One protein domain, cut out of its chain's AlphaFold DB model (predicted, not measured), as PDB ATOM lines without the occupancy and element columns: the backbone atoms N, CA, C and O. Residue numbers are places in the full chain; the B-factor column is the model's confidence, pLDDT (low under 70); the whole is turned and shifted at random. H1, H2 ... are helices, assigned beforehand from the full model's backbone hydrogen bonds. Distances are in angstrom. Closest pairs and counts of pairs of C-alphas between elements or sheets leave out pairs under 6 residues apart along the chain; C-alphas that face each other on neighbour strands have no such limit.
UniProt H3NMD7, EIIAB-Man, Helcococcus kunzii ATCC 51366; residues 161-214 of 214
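Overview. This is residues 161 to 214 of the 214 residues of the protein "EIIAB-Man" of Helcococcus kunzii ATCC 51366 (UniProt H3NMD7). From Gly 176 to Glu 210 the backbone goes round one open ring: H1 runs along one side, the link of residues 187 to 195 folds back across, and short H2 turns the corner into H3, whose end comes back near the start of H1. Before this ring, residues 161 to 175 make a long stretch with no named element that passes the end of H1 and loops back to its start. The printed part has 54 residues with three named helices, H1, H2 and H3 in that order, and no named strand; the class is all helix, though helices hold 24 of the 54 residues. The whole is compact, with a radius of gyration of the C-alphas of 11.3 A, and spans 28 by 24 by 18 A.

Along the chain. Start at C-alpha 161, at (-78.692, -67.735, 188.836). Find C-alpha 176 at (-71.784, -90.936, 175.503); from there H1, residues 176 to 186, runs 15.4 A. H2 is residues 196 to 199. H3, residues 202 to 210, runs 12.4 A and ends at C-alpha 210, at (-70.002, -92.341, 182.706).

Arrangement. Look first at H1 and H3, which are close but not clearly touching: their closest C-alphas, of Gly 176 and Glu 210, are 7.6 A apart. They run the same way at a steep tilt of 45 degrees. H2 and H3 only just touch, with 3 pairs of C-alphas within 8 A, and only at the corner; the closest C-alphas, of Val 198 and Arg 204, are 5.9 A apart. H1 and H2 are apart. Every O i to N i+4 pair is within hydrogen-bond range in H1 and H3; H2 is too short for such a pair.

Size, cuts and confidence. The farthest C-alphas, of Lys 161 and Leu 203, are 31.6 A apart. The printed part has no cut and ends at the chain's last residue, 214. The link from H1 to H2 is short and that from H2 to H3 tight. The mean pLDDT of the printed part is 72.0; residues 170 to 182 and 210 to 214 are among those under 70.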
ATOM      1  N   LYS A 161     -77.921 -67.378 190.031       63.22
ATOM      2  CA  LYS A 161     -78.692 -67.735 188.836       63.22
ATOM      3  C   LYS A 161     -77.945 -68.752 187.984       63.22
ATOM      4  O   LYS A 161     -76.757 -68.609 187.716       63.22
ATOM      5  N   PHE A 162     -78.670 -69.771 187.530       71.56
ATOM      6  CA  PHE A 162     -78.165 -70.710 186.536       71.56
ATOM      7  C   PHE A 162     -78.163 -70.047 185.157       71.56
ATOM      8  O   PHE A 162     -79.212 -69.631 184.665       71.56
ATOM      9  N   ASN A 163     -76.996 -69.994 184.518       78.31
ATOM     10  CA  ASN A 163     -76.889 -69.648 183.105       78.31
ATOM     11  C   ASN A 163     -77.051 -70.922 182.269       78.31
ATOM     12  O   ASN A 163     -76.175 -71.786 182.248       78.31
ATOM     13  N   TYR A 164     -78.198 -71.057 181.602       83.94
ATOM     14  CA  TYR A 164     -78.505 -72.221 180.772       83.94
ATOM     15  C   TYR A 164     -77.885 -72.066 179.380       83.94
ATOM     16  O   TYR A 164     -78.360 -71.273 178.572       83.94
ATOM     17  N   VAL A 165     -76.841 -72.847 179.090       83.69
ATOM     18  CA  VAL A 165     -76.183 -72.863 177.768       83.69
ATOM     19  C   VAL A 165     -76.877 -73.789 176.763       83.69
ATOM     20  O   VAL A 165     -76.780 -73.580 175.556       83.69
ATOM     21  N   LEU A 166     -77.598 -74.807 177.247       81.38
ATOM     22  CA  LEU A 166     -78.368 -75.746 176.432       81.38
ATOM     23  C   LEU A 166     -79.474 -76.392 177.271       81.38
ATOM     24  O   LEU A 166     -79.218 -76.887 178.366       81.38
ATOM     25  N   ALA A 167     -80.690 -76.439 176.729       87.38
ATOM     26  CA  ALA A 167     -81.799 -77.207 177.282       87.38
ATOM     27  C   ALA A 167     -82.408 -78.074 176.177       87.38
ATOM     28  O   ALA A 167     -82.643 -77.601 175.063       87.38
ATOM     29  N   ARG A 168     -82.647 -79.354 176.471       76.62
ATOM     30  CA  ARG A 168     -83.198 -80.311 175.508       76.62
ATOM     31  C   ARG A 168     -84.105 -81.310 176.211       76.62
ATOM     32  O   ARG A 168     -83.753 -81.830 177.263       76.62
ATOM     33  N   ILE A 169     -85.236 -81.605 175.580       81.19
ATOM     34  CA  ILE A 169     -86.132 -82.698 175.951       81.19
ATOM     35  C   ILE A 169     -86.000 -83.756 174.857       81.19
ATOM     36  O   ILE A 169     -86.192 -83.453 173.680       81.19
ATOM     37  N   ASP A 170     -85.612 -84.972 175.223       67.44
ATOM     38  CA  ASP A 170     -85.431 -86.079 174.282       67.44
ATOM     39  C   ASP A 170     -85.968 -87.373 174.901       67.44
ATOM     40  O   ASP A 170     -85.935 -87.554 176.119       67.44
ATOM     41  N   THR A 171     -86.484 -88.264 174.061       60.62
ATOM     42  CA  THR A 171     -86.974 -89.590 174.464       60.62
ATOM     43  C   THR A 171     -85.897 -90.668 174.337       60.62
ATOM     44  O   THR A 171     -86.097 -91.790 174.803       60.62
ATOM     45  N   ARG A 172     -84.754 -90.349 173.716       57.03
ATOM     46  CA  ARG A 172     -83.608 -91.250 173.550       57.03
ATOM     47  C   ARG A 172     -82.694 -91.193 174.772       57.03
ATOM     48  O   ARG A 172     -82.469 -90.126 175.338       57.03
ATOM     49  N   LEU A 173     -82.142 -92.346 175.160       53.12
ATOM     50  CA  LEU A 173     -81.107 -92.427 176.194       53.12
ATOM     51  C   LEU A 173     -79.928 -91.521 175.809       53.12
ATOM     52  O   LEU A 173     -79.414 -91.607 174.692       53.12
ATOM     53  N   LEU A 174     -79.505 -90.660 176.740       59.12
ATOM     54  CA  LEU A 174     -78.244 -89.928 176.638       59.12
ATOM     55  C   LEU A 174     -77.118 -90.960 176.557       59.12
ATOM     56  O   LEU A 174     -76.746 -91.556 177.561       59.12
ATOM     57  N   HIS A 175     -76.612 -91.204 175.352       61.31
ATOM     58  CA  HIS A 175     -75.439 -92.040 175.144       61.31
ATOM     59  C   HIS A 175     -74.198 -91.160 174.979       61.31
ATOM     60  O   HIS A 175     -74.282 -90.026 174.493       61.31
ATOM     61  N   GLY A 176     -73.035 -91.692 175.370       51.56
ATOM     62  CA  GLY A 176     -71.784 -90.936 175.503       51.56
ATOM     63  C   GLY A 176     -71.397 -90.097 174.285       51.56
ATOM     64  O   GLY A 176     -70.895 -88.997 174.451       51.56
ATOM     65  N   GLN A 177     -71.701 -90.531 173.060       51.75
ATOM     66  CA  GLN A 177     -71.369 -89.780 171.836       51.75
ATOM     67  C   GLN A 177     -72.204 -88.497 171.657       51.75
ATOM     68  O   GLN A 177     -71.714 -87.500 171.134       51.75
ATOM     69  N   VAL A 178     -73.458 -88.493 172.113       56.25
ATOM     70  CA  VAL A 178     -74.347 -87.327 171.984       56.25
ATOM     71  C   VAL A 178     -74.062 -86.302 173.082       56.25
ATOM     72  O   VAL A 178     -73.963 -85.108 172.800       56.25
ATOM     73  N   ALA A 179     -73.848 -86.766 174.317       62.06
ATOM     74  CA  ALA A 179     -73.493 -85.898 175.437       62.06
ATOM     75  C   ALA A 179     -72.101 -85.259 175.265       62.06
ATOM     76  O   ALA A 179     -71.949 -84.060 175.511       62.06
ATOM     77  N   THR A 180     -71.108 -86.017 174.775       63.56
ATOM     78  CA  THR A 180     -69.748 -85.502 174.505       63.56
ATOM     79  C   THR A 180     -69.702 -84.490 173.360       63.56
ATOM     80  O   THR A 180     -68.912 -83.547 173.399       63.56
ATOM     81  N   GLY A 181     -70.565 -84.635 172.349       62.97
ATOM     82  CA  GLY A 181     -70.691 -83.649 171.276       62.97
ATOM     83  C   GLY A 181     -71.176 -82.288 171.786       62.97
ATOM     84  O   GLY A 181     -70.604 -81.256 171.439       62.97
ATOM     85  N   TRP A 182     -72.202 -82.275 172.644       68.75
ATOM     86  CA  TRP A 182     -72.772 -81.029 173.171       68.75
ATOM     87  C   TRP A 182     -71.909 -80.371 174.236       68.75
ATOM     88  O   TRP A 182     -71.786 -79.150 174.252       68.75
ATOM     89  N   THR A 183     -71.293 -81.154 175.119       71.81
ATOM     90  CA  THR A 183     -70.386 -80.610 176.141       71.81
ATOM     91  C   THR A 183     -69.203 -79.885 175.515       71.81
ATOM     92  O   THR A 183     -68.856 -78.801 175.972       71.81
ATOM     93  N   LYS A 184     -68.649 -80.397 174.410       71.12
ATOM     94  CA  LYS A 184     -67.577 -79.712 173.671       71.12
ATOM     95  C   LYS A 184     -68.019 -78.404 173.013       71.12
ATOM     96  O   LYS A 184     -67.217 -77.480 172.938       71.12
ATOM     97  N   SER A 185     -69.254 -78.318 172.517       70.44
ATOM     98  CA  SER A 185     -69.733 -77.121 171.808       70.44
ATOM     99  C   SER A 185     -70.323 -76.052 172.726       70.44
ATOM    100  O   SER A 185     -70.265 -74.872 172.394       70.44
ATOM    101  N   THR A 186     -70.893 -76.451 173.866       79.56
ATOM    102  CA  THR A 186     -71.587 -75.546 174.804       79.56
ATOM    103  C   THR A 186     -70.781 -75.245 176.062       79.56
ATOM    104  O   THR A 186     -71.127 -74.319 176.788       79.56
ATOM    105  N   ASN A 187     -69.699 -75.999 176.293       76.50
ATOM    106  CA  ASN A 187     -68.747 -75.848 177.391       76.50
ATOM    107  C   ASN A 187     -69.410 -75.613 178.771       76.50
ATOM    108  O   ASN A 187     -69.115 -74.605 179.418       76.50
ATOM    109  N   PRO A 188     -70.331 -76.496 179.217       81.12
ATOM    110  CA  PRO A 188     -71.048 -76.314 180.472       81.12
ATOM    111  C   PRO A 188     -70.174 -76.682 181.677       81.12
ATOM    112  O   PRO A 188     -69.466 -77.686 181.655       81.12
ATOM    113  N   ASP A 189     -70.320 -75.950 182.783       80.19
ATOM    114  CA  ASP A 189     -69.695 -76.310 184.067       80.19
ATOM    115  C   ASP A 189     -70.440 -77.444 184.795       80.19
ATOM    116  O   ASP A 189     -69.921 -78.061 185.727       80.19
ATOM    117  N   ARG A 190     -71.698 -77.699 184.410       81.38
ATOM    118  CA  ARG A 190     -72.568 -78.700 185.037       81.38
ATOM    119  C   ARG A 190     -73.607 -79.231 184.059       81.38
ATOM    120  O   ARG A 190     -74.231 -78.467 183.328       81.38
ATOM    121  N   ILE A 191     -73.854 -80.538 184.123       81.75
ATOM    122  CA  ILE A 191     -74.944 -81.217 183.417       81.75
ATOM    123  C   ILE A 191     -75.960 -81.689 184.454       81.75
ATOM    124  O   ILE A 191     -75.586 -82.237 185.490       81.75
ATOM    125  N   ILE A 192     -77.246 -81.465 184.188       85.12
ATOM    126  CA  ILE A 192     -78.348 -81.915 185.043       85.12
ATOM    127  C   ILE A 192     -79.264 -82.794 184.196       85.12
ATOM    128  O   ILE A 192     -79.793 -82.341 183.182       85.12
ATOM    129  N   VAL A 193     -79.456 -84.045 184.614       82.50
ATOM    130  CA  VAL A 193     -80.401 -84.976 183.984       82.50
ATOM    131  C   VAL A 193     -81.624 -85.113 184.880       82.50
ATOM    132  O   VAL A 193     -81.506 -85.517 186.033       82.50
ATOM    133  N   VAL A 194     -82.801 -84.777 184.350       85.81
ATOM    134  CA  VAL A 194     -84.074 -84.839 185.084       85.81
ATOM    135  C   VAL A 194     -84.921 -85.970 184.512       85.81
ATOM    136  O   VAL A 194     -85.446 -85.863 183.406       85.81
ATOM    137  N   SER A 195     -85.023 -87.083 185.241       84.06
ATOM    138  CA  SER A 195     -85.868 -88.219 184.864       84.06
ATOM    139  C   SER A 195     -86.194 -89.090 186.075       84.06
ATOM    140  O   SER A 195     -85.302 -89.729 186.630       84.06
ATOM    141  N   ASP A 196     -87.477 -89.182 186.430       87.38
ATOM    142  CA  ASP A 196     -87.941 -90.008 187.555       87.38
ATOM    143  C   ASP A 196     -87.603 -91.491 187.357       87.38
ATOM    144  O   ASP A 196     -87.207 -92.183 188.289       87.38
ATOM    145  N   LYS A 197     -87.697 -91.971 186.109       81.19
ATOM    146  CA  LYS A 197     -87.387 -93.362 185.752       81.19
ATOM    147  C   LYS A 197     -85.901 -93.679 185.920       81.19
ATOM    148  O   LYS A 197     -85.566 -94.738 186.431       81.19
ATOM    149  N   VAL A 198     -85.013 -92.780 185.485       80.75
ATOM    150  CA  VAL A 198     -83.557 -92.952 185.653       80.75
ATOM    151  C   VAL A 198     -83.178 -92.808 187.124       80.75
ATOM    152  O   VAL A 198     -82.357 -93.567 187.621       80.75
ATOM    153  N   ALA A 199     -83.806 -91.886 187.854       82.62
ATOM    154  CA  ALA A 199     -83.543 -91.676 189.274       82.62
ATOM    155  C   ALA A 199     -83.861 -92.906 190.155       82.62
ATOM    156  O   ALA A 199     -83.380 -92.977 191.285       82.62
ATOM    157  N   GLN A 200     -84.609 -93.890 189.649       86.81
ATOM    158  CA  GLN A 200     -84.922 -95.143 190.346       86.81
ATOM    159  C   GLN A 200     -84.121 -96.362 189.843       86.81
ATOM    160  O   GLN A 200     -84.267 -97.439 190.408       86.81
ATOM    161  N   ASP A 201     -83.270 -96.211 188.820       82.56
ATOM    162  CA  ASP A 201     -82.521 -97.306 188.184       82.56
ATOM    163  C   ASP A 201     -81.006 -97.059 188.287       82.56
ATOM    164  O   ASP A 201     -80.452 -96.183 187.619       82.56
ATOM    165  N   ASP A 202     -80.330 -97.827 189.143       77.62
ATOM    166  CA  ASP A 202     -78.918 -97.605 189.472       77.62
ATOM    167  C   ASP A 202     -77.958 -97.923 188.314       77.62
ATOM    168  O   ASP A 202     -76.951 -97.230 188.152       77.62
ATOM    169  N   LEU A 203     -78.288 -98.888 187.447       72.75
ATOM    170  CA  LEU A 203     -77.503 -99.156 186.237       72.75
ATOM    171  C   LEU A 203     -77.579 -97.968 185.277       72.75
ATOM    172  O   LEU A 203     -76.555 -97.489 184.788       72.75
ATOM    173  N   ARG A 204     -78.785 -97.436 185.044       69.69
ATOM    174  CA  ARG A 204     -78.974 -96.284 184.149       69.69
ATOM    175  C   ARG A 204     -78.355 -95.002 184.692       69.69
ATOM    176  O   ARG A 204     -77.831 -94.223 183.897       69.69
ATOM    177  N   LYS A 205     -78.371 -94.779 186.011       78.00
ATOM    178  CA  LYS A 205     -77.636 -93.662 186.632       78.00
ATOM    179  C   LYS A 205     -76.148 -93.755 186.336       78.00
ATOM    180  O   LYS A 205     -75.574 -92.781 185.857       78.00
ATOM    181  N   ASN A 206     -75.547 -94.918 186.586       75.00
ATOM    182  CA  ASN A 206     -74.112 -95.118 186.398       75.00
ATOM    183  C   ASN A 206     -73.708 -94.925 184.931       75.00
ATOM    184  O   ASN A 206     -72.785 -94.163 184.656       75.00
ATOM    185  N   MET A 207     -74.472 -95.483 183.985       68.25
ATOM    186  CA  MET A 207     -74.219 -95.299 182.550       68.25
ATOM    187  C   MET A 207     -74.286 -93.831 182.103       68.25
ATOM    188  O   MET A 207     -73.498 -93.399 181.263       68.25
ATOM    189  N   ILE A 208     -75.221 -93.044 182.648       73.69
ATOM    190  CA  ILE A 208     -75.346 -91.620 182.304       73.69
ATOM    191  C   ILE A 208     -74.226 -90.799 182.947       73.69
ATOM    192  O   ILE A 208     -73.711 -89.889 182.301       73.69
ATOM    193  N   MET A 209     -73.809 -91.123 184.173       73.12
ATOM    194  CA  MET A 209     -72.655 -90.470 184.799       73.12
ATOM    195  C   MET A 209     -71.375 -90.724 183.992       73.12
ATOM    196  O   MET A 209     -70.679 -89.770 183.646       73.12
ATOM    197  N   GLU A 210     -71.129 -91.969 183.575       67.12
ATOM    198  CA  GLU A 210     -70.002 -92.341 182.706       67.12
ATOM    199  C   GLU A 210     -70.021 -91.620 181.352       67.12
ATOM    200  O   GLU A 210     -68.982 -91.173 180.872       67.12
ATOM    201  N   ALA A 211     -71.205 -91.414 180.767       59.47
ATOM    202  CA  ALA A 211     -71.384 -90.674 179.518       59.47
ATOM    203  C   ALA A 211     -71.069 -89.165 179.620       59.47
ATOM    204  O   ALA A 211     -71.015 -88.487 178.590       59.47
ATOM    205  N   THR A 212     -70.900 -88.637 180.837       57.28
ATOM    206  CA  THR A 212     -70.721 -87.203 181.123       57.28
ATOM    207  C   THR A 212     -69.360 -86.838 181.711       57.28
ATOM    208  O   THR A 212     -69.114 -85.657 181.962       57.28
ATOM    209  N   HIS A 213     -68.463 -87.809 181.904       50.62
ATOM    210  CA  HIS A 213     -67.083 -87.514 182.284       50.62
ATOM    211  C   HIS A 213     -66.322 -86.886 181.094       50.62
ATOM    212  O   HIS A 213     -66.354 -87.461 180.002       50.62
ATOM    213  N   PRO A 214     -65.677 -85.714 181.272       47.94
ATOM    214  CA  PRO A 214     -64.826 -85.109 180.247       47.94
ATOM    215  C   PRO A 214     -63.578 -85.940 179.928       47.94
ATOM    216  O   PRO A 214     -63.025 -86.579 180.857       47.94
TER     217      PRO A 214